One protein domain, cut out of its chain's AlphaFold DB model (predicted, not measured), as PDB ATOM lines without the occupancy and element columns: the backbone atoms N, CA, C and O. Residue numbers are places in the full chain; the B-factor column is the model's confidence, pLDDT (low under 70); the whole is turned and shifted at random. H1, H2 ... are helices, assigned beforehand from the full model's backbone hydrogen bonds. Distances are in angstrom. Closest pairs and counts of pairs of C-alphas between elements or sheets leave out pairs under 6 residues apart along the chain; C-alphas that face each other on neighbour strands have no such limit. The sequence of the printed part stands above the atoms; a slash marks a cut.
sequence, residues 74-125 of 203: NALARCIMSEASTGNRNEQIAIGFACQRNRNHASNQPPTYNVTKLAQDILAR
ATOM      1  N   ASN A  74      94.220  63.327 105.783       94.50
ATOM      2  CA  ASN A  74      95.288  64.049 106.463       94.50
ATOM      3  C   ASN A  74      94.761  64.752 107.721       94.50
ATOM      4  O   ASN A  74      95.398  64.671 108.770       94.50
ATOM      5  N   ALA A  75      93.586  65.379 107.654       93.56
ATOM      6  CA  ALA A  75      92.922  65.981 108.805       93.56
ATOM      7  C   ALA A  75      92.656  64.937 109.903       93.56
ATOM      8  O   ALA A  75      93.060  65.136 111.053       93.56
ATOM      9  N   LEU A  76      92.086  63.782 109.539       95.56
ATOM     10  CA  LEU A  76      91.830  62.697 110.487       95.56
ATOM     11  C   LEU A  76      93.127  62.135 111.080       95.56
ATOM     12  O   LEU A  76      93.236  61.952 112.292       95.56
ATOM     13  N   ALA A  77      94.140  61.898 110.246       97.19
ATOM     14  CA  ALA A  77      95.422  61.369 110.701       97.19
ATOM     15  C   ALA A  77      96.138  62.334 111.665       97.19
ATOM     16  O   ALA A  77      96.725  61.896 112.656       97.19
ATOM     17  N   ARG A  78      96.057  63.648 111.421       96.25
ATOM     18  CA  ARG A  78      96.588  64.679 112.329       96.25
ATOM     19  C   ARG A  78      95.836  64.729 113.653       96.25
ATOM     20  O   ARG A  78      96.489  64.910 114.683       96.25
ATOM     21  N   CYS A  79      94.517  64.526 113.642       95.56
ATOM     22  CA  CYS A  79      93.750  64.382 114.879       95.56
ATOM     23  C   CYS A  79      94.243  63.187 115.695       95.56
ATOM     24  O   CYS A  79      94.673  63.343 116.835       95.56
ATOM     25  N   ILE A  80      94.273  62.001 115.074       96.88
ATOM     26  CA  ILE A  80      94.686  60.761 115.739       96.88
ATOM     27  C   ILE A  80      96.101  60.891 116.307       96.88
ATOM     28  O   ILE A  80      96.346  60.470 117.436       96.88
ATOM     29  N   MET A  81      97.035  61.505 115.574       97.25
ATOM     30  CA  MET A  81      98.375  61.759 116.108       97.25
ATOM     31  C   MET A  81      98.361  62.693 117.313       97.25
ATOM     32  O   MET A  81      98.965  62.378 118.337       97.25
ATOM     33  N   SER A  82      97.690  63.836 117.192       94.81
ATOM     34  CA  SER A  82      97.716  64.871 118.227       94.81
ATOM     35  C   SER A  82      97.077  64.388 119.528       94.81
ATOM     36  O   SER A  82      97.547  64.742 120.606       94.81
ATOM     37  N   GLU A  83      96.047  63.552 119.424       95.19
ATOM     38  CA  GLU A  83      95.261  63.073 120.559       95.19
ATOM     39  C   GLU A  83      95.759  61.718 121.100       95.19
ATOM     40  O   GLU A  83      95.691  61.479 122.304       95.19
ATOM     41  N   ALA A  84      96.289  60.829 120.247       96.25
ATOM     42  CA  ALA A  84      96.572  59.427 120.588       96.25
ATOM     43  C   ALA A  84      97.874  58.850 119.992       96.25
ATOM     44  O   ALA A  84      97.988  57.634 119.805       96.25
ATOM     45  N   SER A  85      98.900  59.671 119.744       95.38
ATOM     46  CA  SER A  85     100.205  59.206 119.226       95.38
ATOM     47  C   SER A  85     100.882  58.119 120.072       95.38
ATOM     48  O   SER A  85     101.559  57.251 119.525       95.38
ATOM     49  N   THR A  86     100.684  58.127 121.393       93.81
ATOM     50  CA  THR A  86     101.198  57.097 122.326       93.81
ATOM     51  C   THR A  86     100.139  56.062 122.728       93.81
ATOM     52  O   THR A  86     100.357  55.229 123.617       93.81
ATOM     53  N   GLY A  87      98.968  56.130 122.091       94.44
ATOM     54  CA  GLY A  87      97.862  55.217 122.314       94.44
ATOM     55  C   GLY A  87      98.092  53.852 121.670       94.44
ATOM     56  O   GLY A  87      98.835  53.716 120.696       94.44
ATOM     57  N   ASN A  88      97.437  52.828 122.207       97.00
ATOM     58  CA  ASN A  88      97.344  51.535 121.541       97.00
ATOM     59  C   ASN A  88      96.405  51.621 120.319       97.00
ATOM     60  O   ASN A  88      95.747  52.634 120.075       97.00
ATOM     61  N   ARG A  89      96.317  50.538 119.538       97.38
ATOM     62  CA  ARG A  89      95.518  50.528 118.304       97.38
ATOM     63  C   ARG A  89      94.035  50.851 118.536       97.38
ATOM     64  O   ARG A  89      93.466  51.588 117.739       97.38
ATOM     65  N   ASN A  90      93.424  50.335 119.601       97.62
ATOM     66  CA  ASN A  90      92.005  50.566 119.888       97.62
ATOM     67  C   ASN A  90      91.746  52.006 120.336       97.62
ATOM     68  O   ASN A  90      90.750  52.596 119.940       97.62
ATOM     69  N   GLU A  91      92.677  52.605 121.079       97.88
ATOM     70  CA  GLU A  91      92.618  54.022 121.445       97.88
ATOM     71  C   GLU A  91      92.707  54.922 120.210       97.88
ATOM     72  O   GLU A  91      91.909  55.844 120.068       97.88
ATOM     73  N   GLN A  92      93.614  54.619 119.278       97.94
ATOM     74  CA  GLN A  92      93.726  55.366 118.022       97.94
ATOM     75  C   GLN A  92      92.477  55.223 117.141       97.94
ATOM     76  O   GLN A  92      92.047  56.204 116.540       97.94
ATOM     77  N   ILE A  93      91.880  54.027 117.075       98.00
ATOM     78  CA  ILE A  93      90.617  53.796 116.354       98.00
ATOM     79  C   ILE A  93      89.484  54.601 116.996       98.00
ATOM     80  O   ILE A  93      88.779  55.327 116.299       98.00
ATOM     81  N   ALA A  94      89.332  54.504 118.320       97.62
ATOM     82  CA  ALA A  94      88.273  55.183 119.052       97.62
ATOM     83  C   ALA A  94      88.362  56.708 118.915       97.62
ATOM     84  O   ALA A  94      87.368  57.377 118.633       97.62
ATOM     85  N   ILE A  95      89.573  57.254 119.040       96.88
ATOM     86  CA  ILE A  95      89.837  58.669 118.789       96.88
ATOM     87  C   ILE A  95      89.544  59.029 117.340       96.88
ATOM     88  O   ILE A  95      88.884  60.030 117.108       96.88
ATOM     89  N   GLY A  96      89.948  58.208 116.369       96.56
ATOM     90  CA  GLY A  96      89.657  58.467 114.962       96.56
ATOM     91  C   GLY A  96      88.160  58.638 114.683       96.56
ATOM     92  O   GLY A  96      87.754  59.643 114.098       96.56
ATOM     93  N   PHE A  97      87.322  57.724 115.175       96.44
ATOM     94  CA  PHE A  97      85.867  57.853 115.041       96.44
ATOM     95  C   PHE A  97      85.308  59.079 115.770       96.44
ATOM     96  O   PHE A  97      84.461  59.792 115.228       96.44
ATOM     97  N   ALA A  98      85.803  59.375 116.972       94.88
ATOM     98  CA  ALA A  98      85.358  60.546 117.716       94.88
ATOM     99  C   ALA A  98      85.769  61.868 117.029       94.88
ATOM    100  O   ALA A  98      84.946  62.777 116.935       94.88
ATOM    101  N   CYS A  99      86.985  61.958 116.474       94.06
ATOM    102  CA  CYS A  99      87.460  63.089 115.668       94.06
ATOM    103  C   CYS A  99      86.597  63.291 114.420       94.06
ATOM    104  O   CYS A  99      86.215  64.417 114.107       94.06
ATOM    105  N   GLN A 100      86.268  62.206 113.710       92.38
ATOM    106  CA  GLN A 100      85.445  62.265 112.502       92.38
ATOM    107  C   GLN A 100      84.092  62.945 112.771       92.38
ATOM    108  O   GLN A 100      83.621  63.723 111.940       92.38
ATOM    109  N   ARG A 101      83.497  62.691 113.946       90.06
ATOM    110  CA  ARG A 101      82.232  63.300 114.390       90.06
ATOM    111  C   ARG A 101      82.401  64.689 114.991       90.06
ATOM    112  O   ARG A 101      81.525  65.533 114.834       90.06
ATOM    113  N   ASN A 102      83.502  64.929 115.696       84.94
ATOM    114  CA  ASN A 102      83.769  66.184 116.383       84.94
ATOM    115  C   ASN A 102      85.012  66.861 115.814       84.94
ATOM    116  O   ASN A 102      86.145  66.522 116.150       84.94
ATOM    117  N   ARG A 103      84.784  67.876 114.978       78.44
ATOM    118  CA  ARG A 103      85.841  68.581 114.237       78.44
ATOM    119  C   ARG A 103      86.646  69.584 115.063       78.44
ATOM    120  O   ARG A 103      87.596  70.161 114.545       78.44
ATOM    121  N   ASN A 104      86.305  69.774 116.336       79.88
ATOM    122  CA  ASN A 104      86.990  70.702 117.234       79.88
ATOM    123  C   ASN A 104      88.050  69.968 118.067       79.88
ATOM    124  O   ASN A 104      87.869  69.754 119.264       79.88
ATOM    125  N   HIS A 105      89.151  69.572 117.432       79.31
ATOM    126  CA  HIS A 105      90.228  68.795 118.058       79.31
ATOM    127  C   HIS A 105      91.617  69.334 117.702       79.31
ATOM    128  O   HIS A 105      91.780  70.128 116.770       79.31
ATOM    129  N   ALA A 106      92.642  68.895 118.438       81.38
ATOM    130  CA  ALA A 106      94.015  69.255 118.122       81.38
ATOM    131  C   ALA A 106      94.478  68.562 116.827       81.38
ATOM    132  O   ALA A 106      94.237  67.377 116.620       81.38
ATOM    133  N   SER A 107      95.184  69.287 115.957       86.56
ATOM    134  CA  SER A 107      95.704  68.769 114.676       86.56
ATOM    135  C   SER A 107      97.156  69.196 114.408       86.56
ATOM    136  O   SER A 107      97.632  69.240 113.271       86.56
ATOM    137  N   ASN A 108      97.884  69.513 115.480       90.12
ATOM    138  CA  ASN A 108      99.198  70.151 115.417       90.12
ATOM    139  C   ASN A 108     100.345  69.169 115.127       90.12
ATOM    140  O   ASN A 108     101.441  69.609 114.785       90.12
ATOM    141  N   GLN A 109     100.125  67.856 115.253       91.25
ATOM    142  CA  GLN A 109     101.162  66.850 115.010       91.25
ATOM    143  C   GLN A 109     101.104  66.284 113.580       91.25
ATOM    144  O   GLN A 109     100.014  65.968 113.094       91.25
ATOM    145  N   PRO A 110     102.248  66.138 112.883       95.25
ATOM    146  CA  PRO A 110     102.285  65.504 111.568       95.25
ATOM    147  C   PRO A 110     101.999  63.991 111.669       95.25
ATOM    148  O   PRO A 110     102.485  63.342 112.600       95.25
ATOM    149  N   PRO A 111     101.240  63.408 110.721       96.69
ATOM    150  CA  PRO A 111     100.902  61.992 110.733       96.69
ATOM    151  C   PRO A 111     102.084  61.097 110.363       96.69
ATOM    152  O   PRO A 111     102.849  61.388 109.446       96.69
ATOM    153  N   THR A 112     102.209  59.968 111.063       97.38
ATOM    154  CA  THR A 112     103.071  58.862 110.620       97.38
ATOM    155  C   THR A 112     102.355  58.038 109.552       97.38
ATOM    156  O   THR A 112     101.127  58.018 109.503       97.38
ATOM    157  N   TYR A 113     103.107  57.279 108.747       97.56
ATOM    158  CA  TYR A 113     102.532  56.393 107.728       97.56
ATOM    159  C   TYR A 113     101.439  55.459 108.285       97.56
ATOM    160  O   TYR A 113     100.366  55.335 107.698       97.56
ATOM    161  N   ASN A 114     101.675  54.851 109.453       98.06
ATOM    162  CA  ASN A 114     100.727  53.919 110.071       98.06
ATOM    163  C   ASN A 114      99.419  54.601 110.498       98.06
ATOM    164  O   ASN A 114      98.351  53.994 110.393       98.06
ATOM    165  N   VAL A 115      99.492  55.852 110.959       98.00
ATOM    166  CA  VAL A 115      98.307  56.627 111.350       98.00
ATOM    167  C   VAL A 115      97.573  57.173 110.126       98.00
ATOM    168  O   VAL A 115      96.347  57.136 110.100       98.00
ATOM    169  N   THR A 116      98.287  57.561 109.067       98.06
ATOM    170  CA  THR A 116      97.669  57.878 107.770       98.06
ATOM    171  C   THR A 116      96.897  56.680 107.220       98.06
ATOM    172  O   THR A 116      95.738  56.819 106.837       98.06
ATOM    173  N   LYS A 117      97.497  55.483 107.239       98.25
ATOM    174  CA  LYS A 117      96.827  54.252 106.801       98.25
ATOM    175  C   LYS A 117      95.607  53.923 107.666       98.25
ATOM    176  O   LYS A 117      94.564  53.567 107.134       98.25
ATOM    177  N   LEU A 118      95.702  54.102 108.986       98.06
ATOM    178  CA  LEU A 118      94.552  53.955 109.882       98.06
ATOM    179  C   LEU A 118      93.407  54.905 109.510       98.06
ATOM    180  O   LEU A 118      92.267  54.465 109.422       98.06
ATOM    181  N   ALA A 119      93.706  56.184 109.285       97.25
ATOM    182  CA  ALA A 119      92.705  57.170 108.892       97.25
ATOM    183  C   ALA A 119      92.022  56.791 107.567       97.25
ATOM    184  O   ALA A 119      90.802  56.888 107.459       97.25
ATOM    185  N   GLN A 120      92.785  56.291 106.587       96.81
ATOM    186  CA  GLN A 120      92.230  55.753 105.340       96.81
ATOM    187  C   GLN A 120      91.282  54.579 105.599       96.81
ATOM    188  O   GLN A 120      90.188  54.552 105.045       96.81
ATOM    189  N   ASP A 121      91.682  53.627 106.442       97.56
ATOM    190  CA  ASP A 121      90.868  52.451 106.753       97.56
ATOM    191  C   ASP A 121      89.572  52.822 107.502       97.56
ATOM    192  O   ASP A 121      88.529  52.235 107.221       97.56
ATOM    193  N   ILE A 122      89.608  53.819 108.396       96.00
ATOM    194  CA  ILE A 122      88.414  54.357 109.076       96.00
ATOM    195  C   ILE A 122      87.467  55.012 108.064       96.00
ATOM    196  O   ILE A 122      86.294  54.648 107.997       96.00
ATOM    197  N   LEU A 123      87.964  55.947 107.245       94.06
ATOM    198  CA  LEU A 123      87.131  56.679 106.281       94.06
ATOM    199  C   LEU A 123      86.562  55.763 105.190       94.06
ATOM    200  O   LEU A 123      85.437  55.963 104.743       94.06
ATOM    201  N   ALA A 124      87.307  54.724 104.807       91.69
ATOM    202  CA  ALA A 124      86.852  53.692 103.881       91.69
ATOM    203  C   ALA A 124      85.955  52.624 104.540       91.69
ATOM    204  O   ALA A 124      85.634  51.633 103.887       91.69
ATOM    205  N   ARG A 125      85.587  52.786 105.822       93.56
ATOM    206  CA  ARG A 125      84.758  51.846 106.602       93.56
ATOM    207  C   ARG A 125      85.296  50.407 106.617       93.56
ATOM    208  O   ARG A 125      84.537  49.450 106.714       93.56
TER     209      ARG A 125
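AT A GLANCE: This is residues 74 to 125 of the 203 residues of the protein "Hypothetical protein" of Adineta steineri (UniProt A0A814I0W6). Three short helices cross one another at steep angles in a small, compact cluster, each touching the other two, and the long link of residues 102 to 112 wraps round the side of H1 away from H2 and H3. The 52 printed residues hold three named helices, H1, H2 and H3 in that order along the chain, and no named strand; the class is all helix. The whole is compact, with a radius of gyration of the C-alphas of 9.2 A, and rounded, spanning 23 by 21 by 18 A.

HOW THE PARTS SIT: H1, residues 74 to 84, touches H2, residues 89 to 101, at a steep tilt of 54 degrees, opposite ways; their closest C-alphas, those of Ile 80 and Gly 96, are 5.6 A apart. H1 also touches H3, residues 113 to 123, and the closest C-alphas, those of Ala 77 and Thr 116, are 5.1 A apart. These two run opposite ways at a steep tilt of 69 degrees, only just short of about perpendicular. H2 touches H3 with residues 93 to 97 alone, the same way at a steep tilt of 52 degrees; the closest C-alphas, those of Gly 96 and Ala 119, are 6.9 A apart. The helix packing is mostly crossed: of these three pairs, 0 are at a shallow tilt. In H1, H2 and H3 every O i to N i+4 pair is within hydrogen-bond range.

IN THESE COORDINATES: H1 begins at C-alpha 74, (95.288, 64.049, 106.463), and is 14.9 A long from first to last C-alpha. H2, the longest helix by residues with 13, is 18.8 A long and begins at C-alpha 89, (95.518, 50.528, 118.304). H3 is 15.5 A long and ends at C-alpha 123, (87.131, 56.679, 106.281).

THE WHOLE: The two C-alphas farthest apart, those of Asn 108 and Arg 125, are 24.9 A apart. The link from H1 to H2 is tight, and that from H2 to H3, 11 residues, is long. The printed part has no cut. Its mean pLDDT is 94.2, and no printed residue is under 70.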